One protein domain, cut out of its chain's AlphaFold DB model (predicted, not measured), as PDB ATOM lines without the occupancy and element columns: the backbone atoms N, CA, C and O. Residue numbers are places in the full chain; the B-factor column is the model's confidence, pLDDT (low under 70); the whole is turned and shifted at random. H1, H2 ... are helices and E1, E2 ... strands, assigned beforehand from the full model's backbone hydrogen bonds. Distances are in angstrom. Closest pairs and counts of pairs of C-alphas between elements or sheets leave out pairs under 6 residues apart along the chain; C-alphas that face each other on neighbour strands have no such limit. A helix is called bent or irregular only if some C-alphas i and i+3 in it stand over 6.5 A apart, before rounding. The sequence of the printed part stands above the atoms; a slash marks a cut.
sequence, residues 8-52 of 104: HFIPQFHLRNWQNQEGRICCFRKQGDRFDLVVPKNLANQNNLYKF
ATOM      1  N   HIS A   8     191.627 149.751 131.209       54.97
ATOM      2  CA  HIS A   8     192.616 149.912 132.274       54.97
ATOM      3  C   HIS A   8     192.284 149.007 133.456       54.97
ATOM      4  O   HIS A   8     191.163 149.004 133.968       54.97
ATOM      5  N   PHE A   9     193.276 148.232 133.880       60.22
ATOM      6  CA  PHE A   9     193.162 147.277 134.968       60.22
ATOM      7  C   PHE A   9     193.936 147.814 136.172       60.22
ATOM      8  O   PHE A   9     195.161 147.778 136.198       60.22
ATOM      9  N   ILE A  10     193.212 148.372 137.143       64.44
ATOM     10  CA  ILE A  10     193.785 148.891 138.390       64.44
ATOM     11  C   ILE A  10     193.325 147.976 139.533       64.44
ATOM     12  O   ILE A  10     192.127 147.702 139.621       64.44
ATOM     13  N   PRO A  11     194.217 147.492 140.411       67.38
ATOM     14  CA  PRO A  11     193.828 146.785 141.630       67.38
ATOM     15  C   PRO A  11     193.072 147.708 142.586       67.38
ATOM     16  O   PRO A  11     193.536 148.813 142.869       67.38
ATOM     17  N   GLN A  12     191.959 147.248 143.167       70.44
ATOM     18  CA  GLN A  12     191.241 148.048 144.172       70.44
ATOM     19  C   GLN A  12     192.085 148.309 145.430       70.44
ATOM     20  O   GLN A  12     191.863 149.310 146.107       70.44
ATOM     21  N   PHE A  13     193.068 147.453 145.735       74.00
ATOM     22  CA  PHE A  13     193.994 147.662 146.851       74.00
ATOM     23  C   PHE A  13     194.732 149.007 146.772       74.00
ATOM     24  O   PHE A  13     194.685 149.775 147.730       74.00
ATOM     25  N   HIS A  14     195.347 149.341 145.630       71.69
ATOM     26  CA  HIS A  14     196.087 150.606 145.488       71.69
ATOM     27  C   HIS A  14     195.191 151.834 145.617       71.69
ATOM     28  O   HIS A  14     195.659 152.912 145.969       71.69
ATOM     29  N   LEU A  15     193.898 151.664 145.356       78.62
ATOM     30  CA  LEU A  15     192.920 152.732 145.421       78.62
ATOM     31  C   LEU A  15     192.497 153.085 146.854       78.62
ATOM     32  O   LEU A  15     191.928 154.156 147.044       78.62
ATOM     33  N   ARG A  16     192.803 152.250 147.861       79.31
ATOM     34  CA  ARG A  16     192.448 152.509 149.271       79.31
ATOM     35  C   ARG A  16     193.053 153.798 149.816       79.31
ATOM     36  O   ARG A  16     192.373 154.551 150.502       79.31
ATOM     37  N   ASN A  17     194.292 154.094 149.436       81.44
ATOM     38  CA  ASN A  17     195.000 155.301 149.878       81.44
ATOM     39  C   ASN A  17     194.432 156.595 149.268       81.44
ATOM     40  O   ASN A  17     194.803 157.684 149.688       81.44
ATOM     41  N   TRP A  18     193.543 156.476 148.281       84.12
ATOM     42  CA  TRP A  18     192.915 157.592 147.572       84.12
ATOM     43  C   TRP A  18     191.430 157.740 147.932       84.12
ATOM     44  O   TRP A  18     190.715 158.525 147.308       84.12
ATOM     45  N   GLN A  19     190.944 156.955 148.899       89.00
ATOM     46  CA  GLN A  19     189.568 157.025 149.374       89.00
ATOM     47  C   GLN A  19     189.393 158.157 150.391       89.00
ATOM     48  O   GLN A  19     190.245 158.397 151.242       89.00
ATOM     49  N   ASN A  20     188.241 158.820 150.334       89.31
ATOM     50  CA  ASN A  20     187.764 159.679 151.413       89.31
ATOM     51  C   ASN A  20     187.234 158.842 152.601       89.31
ATOM     52  O   ASN A  20     187.201 157.611 152.552       89.31
ATOM     53  N   GLN A  21     186.757 159.513 153.654       89.38
ATOM     54  CA  GLN A  21     186.194 158.865 154.853       89.38
ATOM     55  C   GLN A  21     184.978 157.960 154.559       89.38
ATOM     56  O   GLN A  21     184.688 157.049 155.325       89.38
ATOM     57  N   GLU A  22     184.299 158.166 153.429       89.00
ATOM     58  CA  GLU A  22     183.164 157.356 152.969       89.00
ATOM     59  C   GLU A  22     183.583 156.197 152.042       89.00
ATOM     60  O   GLU A  22     182.732 155.504 151.476       89.00
ATOM     61  N   GLY A  23     184.886 155.993 151.819       86.00
ATOM     62  CA  GLY A  23     185.393 154.937 150.940       86.00
ATOM     63  C   GLY A  23     185.259 155.238 149.439       86.00
ATOM     64  O   GLY A  23     185.267 154.310 148.622       86.00
ATOM     65  N   ARG A  24     185.116 156.505 149.037       88.62
ATOM     66  CA  ARG A  24     184.950 156.934 147.634       88.62
ATOM     67  C   ARG A  24     186.179 157.671 147.118       88.62
ATOM     68  O   ARG A  24     186.865 158.343 147.877       88.62
ATOM     69  N   ILE A  25     186.420 157.573 145.816       89.31
ATOM     70  CA  ILE A  25     187.530 158.233 145.121       89.31
ATOM     71  C   ILE A  25     186.962 159.319 144.218       89.31
ATOM     72  O   ILE A  25     185.928 159.120 143.574       89.31
ATOM     73  N   CYS A  26     187.656 160.449 144.146       88.94
ATOM     74  CA  CYS A  26     187.376 161.486 143.167       88.94
ATOM     75  C   CYS A  26     187.926 161.062 141.798       88.94
ATOM     76  O   CYS A  26     189.130 160.864 141.638       88.94
ATOM     77  N   CYS A  27     187.049 160.892 140.811       85.69
ATOM     78  CA  CYS A  27     187.430 160.512 139.457       85.69
ATOM     79  C   CYS A  27     187.062 161.619 138.479       85.69
ATOM     80  O   CYS A  27     185.901 162.019 138.382       85.69
ATOM     81  N   PHE A  28     188.042 162.051 137.693       86.31
ATOM     82  CA  PHE A  28     187.799 162.962 136.588       86.31
ATOM     83  C   PHE A  28     187.161 162.221 135.406       86.31
ATOM     84  O   PHE A  28     187.648 161.175 134.964       86.31
ATOM     85  N   ARG A  29     186.062 162.762 134.882       82.00
ATOM     86  CA  ARG A  29     185.392 162.292 133.670       82.00
ATOM     87  C   ARG A  29     185.692 163.264 132.542       82.00
ATOM     88  O   ARG A  29     185.131 164.352 132.482       82.00
ATOM     89  N   LYS A  30     186.513 162.817 131.591       80.12
ATOM     90  CA  LYS A  30     186.803 163.585 130.370       80.12
ATOM     91  C   LYS A  30     185.530 163.888 129.569       80.12
ATOM     92  O   LYS A  30     185.405 164.950 128.972       80.12
ATOM     93  N   GLN A  31     184.577 162.955 129.566       79.50
ATOM     94  CA  GLN A  31     183.269 163.148 128.951       79.50
ATOM     95  C   GLN A  31     182.399 163.979 129.906       79.50
ATOM     96  O   GLN A  31     181.793 163.439 130.829       79.50
ATOM     97  N   GLY A  32     182.402 165.299 129.720       80.94
ATOM     98  CA  GLY A  32     181.621 166.242 130.530       80.94
ATOM     99  C   GLY A  32     182.419 167.084 131.525       80.94
ATOM    100  O   GLY A  32     181.787 167.759 132.325       80.94
ATOM    101  N   ASP A  33     183.756 167.035 131.471       87.62
ATOM    102  CA  ASP A  33     184.678 167.901 132.227       87.62
ATOM    103  C   ASP A  33     184.299 168.076 133.707       87.62
ATOM    104  O   ASP A  33     184.143 169.178 134.229       87.62
ATOM    105  N   ARG A  34     184.066 166.947 134.384       87.38
ATOM    106  CA  ARG A  34     183.547 166.941 135.754       87.38
ATOM    107  C   ARG A  34     184.228 165.914 136.637       87.38
ATOM    108  O   ARG A  34     184.797 164.929 136.160       87.38
ATOM    109  N   PHE A  35     184.096 166.119 137.941       88.06
ATOM    110  CA  PHE A  35     184.549 165.188 138.964       88.06
ATOM    111  C   PHE A  35     183.364 164.431 139.557       88.06
ATOM    112  O   PHE A  35     182.430 165.037 140.076       88.06
ATOM    113  N   ASP A  36     183.435 163.104 139.516       88.06
ATOM    114  CA  ASP A  36     182.453 162.224 140.141       88.06
ATOM    115  C   ASP A  36     183.092 161.514 141.344       88.06
ATOM    116  O   ASP A  36     184.251 161.091 141.292       88.06
ATOM    117  N   LEU A  37     182.319 161.313 142.413       89.56
ATOM    118  CA  LEU A  37     182.702 160.415 143.502       89.56
ATOM    119  C   LEU A  37     182.264 158.991 143.173       89.56
ATOM    120  O   LEU A  37     181.083 158.718 142.960       89.56
ATOM    121  N   VAL A  38     183.217 158.066 143.168       85.44
ATOM    122  CA  VAL A  38     182.980 156.680 142.756       85.44
ATOM    123  C   VAL A  38     183.594 155.695 143.733       85.44
ATOM    124  O   VAL A  38     184.683 155.891 144.267       85.44
ATOM    125  N   VAL A  39     182.876 154.596 143.957       84.62
ATOM    126  CA  VAL A  39     183.385 153.468 144.740       84.62
ATOM    127  C   VAL A  39     184.456 152.750 143.905       84.62
ATOM    128  O   VAL A  39     184.191 152.482 142.729       84.62
ATOM    129  N   PRO A  40     185.619 152.379 144.480       78.94
ATOM    130  CA  PRO A  40     186.703 151.715 143.751       78.94
ATOM    131  C   PRO A  40     186.241 150.516 142.913       78.94
ATOM    132  O   PRO A  40     186.691 150.356 141.784       78.94
ATOM    133  N   LYS A  41     185.268 149.731 143.400       76.06
ATOM    134  CA  LYS A  41     184.681 148.585 142.677       76.06
ATOM    135  C   LYS A  41     184.071 148.929 141.310       76.06
ATOM    136  O   LYS A  41     184.010 148.088 140.419       76.06
ATOM    137  N   ASN A  42     183.609 150.168 141.135       75.00
ATOM    138  CA  ASN A  42     183.000 150.630 139.889       75.00
ATOM    139  C   ASN A  42     184.065 151.071 138.866       75.00
ATOM    140  O   ASN A  42     183.789 151.081 137.667       75.00
ATOM    141  N   LEU A  43     185.279 151.387 139.327       72.62
ATOM    142  CA  LEU A  43     186.441 151.754 138.509       72.62
ATOM    143  C   LEU A  43     187.333 150.543 138.197       72.62
ATOM    144  O   LEU A  43     187.747 150.349 137.058       72.62
ATOM    145  N   ALA A  44     187.586 149.708 139.201       65.25
ATOM    146  CA  ALA A  44     188.583 148.648 139.211       65.25
ATOM    147  C   ALA A  44     187.932 147.263 139.374       65.25
ATOM    148  O   ALA A  44     187.104 147.045 140.258       65.25
ATOM    149  N   ASN A  45     188.312 146.315 138.513       61.00
ATOM    150  CA  ASN A  45     187.619 145.028 138.365       61.00
ATOM    151  C   ASN A  45     187.919 143.988 139.456       61.00
ATOM    152  O   ASN A  45     187.073 143.131 139.687       61.00
ATOM    153  N   GLN A  46     189.081 144.024 140.115       60.34
ATOM    154  CA  GLN A  46     189.464 143.005 141.101       60.34
ATOM    155  C   GLN A  46     189.946 143.609 142.421       60.34
ATOM    156  O   GLN A  46     190.686 144.595 142.437       60.34
ATOM    157  N   ASN A  47     189.550 142.969 143.527       56.94
ATOM    158  CA  ASN A  47     190.013 143.310 144.875       56.94
ATOM    159  C   ASN A  47     191.535 143.140 144.992       56.94
ATOM    160  O   ASN A  47     192.214 144.049 145.460       56.94
ATOM    161  N   ASN A  48     192.051 142.015 144.480       55.34
ATOM    162  CA  ASN A  48     193.465 141.648 144.466       55.34
ATOM    163  C   ASN A  48     193.843 141.211 143.045       55.34
ATOM    164  O   ASN A  48     193.307 140.222 142.553       55.34
ATOM    165  N   LEU A  49     194.729 141.965 142.391       49.44
ATOM    166  CA  LEU A  49     195.207 141.690 141.026       49.44
ATOM    167  C   LEU A  49     196.148 140.493 140.964       49.44
ATOM    168  O   LEU A  49     196.162 139.732 140.005       49.44
ATOM    169  N   TYR A  50     196.955 140.374 142.012       51.12
ATOM    170  CA  TYR A  50     197.948 139.341 142.182       51.12
ATOM    171  C   TYR A  50     197.440 138.451 143.304       51.12
ATOM    172  O   TYR A  50     197.698 138.687 144.482       51.12
ATOM    173  N   LYS A  51     196.640 137.450 142.944       48.44
ATOM    174  CA  LYS A  51     196.596 136.240 143.753       48.44
ATOM    175  C   LYS A  51     197.788 135.428 143.280       48.44
ATOM    176  O   LYS A  51     197.725 134.804 142.228       48.44
ATOM    177  N   PHE A  52     198.901 135.533 143.990       48.09
ATOM    178  CA  PHE A  52     199.922 134.521 143.820       48.09
ATOM    179  C   PHE A  52     199.378 133.239 144.458       48.09
ATOM    180  O   PHE A  52     198.901 133.284 145.591       48.09
TER     181      PHE A  52
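AT A GLANCE: This is residues 8 to 52 of the 104 residues of an uncharacterized protein of Moraxella bovoculi 237 (UniProt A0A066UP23). The model is a small flat piece built on a two-stranded antiparallel hairpin, E1 and E2, with the tight turn of the hairpin at one end of the longest axis. Near the other end of the hairpin lie two short helices, H1 and H2, and from H2 an unnamed tail, residues 44 to 52, leads to the far end of that axis. The printed part has 45 residues, with two named helices and two named strands in the order H1, E1, E2, H2 along the chain; the sheet's order is E1, E2, and the class is mixed, helices and strands, with 21 residues, under half, in named elements. It is only just loose, close to compact, with a radius of gyration of the C-alphas of 11.4 A, and its C-alphas span 39 by 25 by 13 A along the three main axes.

HOW THE PARTS SIT: The printed part begins at His 8 and first reaches H1, residues 12 to 18, a helix that is only just irregular: its C-alphas 14 and 17 are 6.52 A apart. In H1, 0 of 3 pairs of O i and N i+4 are within hydrogen-bond range, beside 3 of 4 pairs of O i and N i+3. A short link of 6 residues joins H1 to E1, residues 25 to 29. The closest C-alphas of H1 and E1 are those of Trp 18 and Ile 25, 6.0 A apart. A tight link of 4 residues then joins E1 to E2, residues 34 to 38, and the two strands form a hairpin. They are antiparallel neighbours, with 143 degrees between their N-to-C directions. C-alphas 26 and 37 face each other at 4.8 A, and C-alphas 28 and 35 at 4.6 A. Across the pair, N 27 and O 36 are within hydrogen-bond range at 2.8 A, and N 38 and O 25 at 2.9 A. H1 and E2 are apart. A tight link of 1 residue joins E2 to H2, residues 40 to 43. H2 is too short for any pair of O i and N i+4 inside it, and its 1 pair of O i and N i+3 is within range. H1 and H2 only just touch, with 3 pairs of C-alphas within 8 A; the closest C-alphas are those of Gln 12 and Pro 40, 5.8 A apart. The closest C-alphas of E1 and H2 are those of Ile 25 and Pro 40, 6.7 A apart.

IN THESE COORDINATES: H1 begins at C-alpha 12, printed at (191.241, 148.048, 144.172), and ends at C-alpha 18; it has 7 residues and measures 10.3 A from first to last C-alpha. E1 runs from Ile 25 to Arg 29, 5 residues and 12.3 A, beginning at C-alpha 25 at (187.530, 158.233, 145.121). E2 runs from Arg 34 to Val 38, also 5 residues, and measures 12.4 A. H2 runs from Pro 40 to Leu 43, 4 residues and 5.2 A, and ends at C-alpha 43 at (186.441, 151.754, 138.509).

THE WHOLE: The two C-alphas farthest apart are those of Gly 32 and Phe 52, at 39.0 A, while the first and last printed C-alphas, of His 8 and Phe 52, are 20.6 A apart. The printed part has no cut, and no link between named elements is long. The mean pLDDT of the printed part is 75.6. It is under 70 in 13 residues, namely residues 8 to 11 and residues 44 to 52.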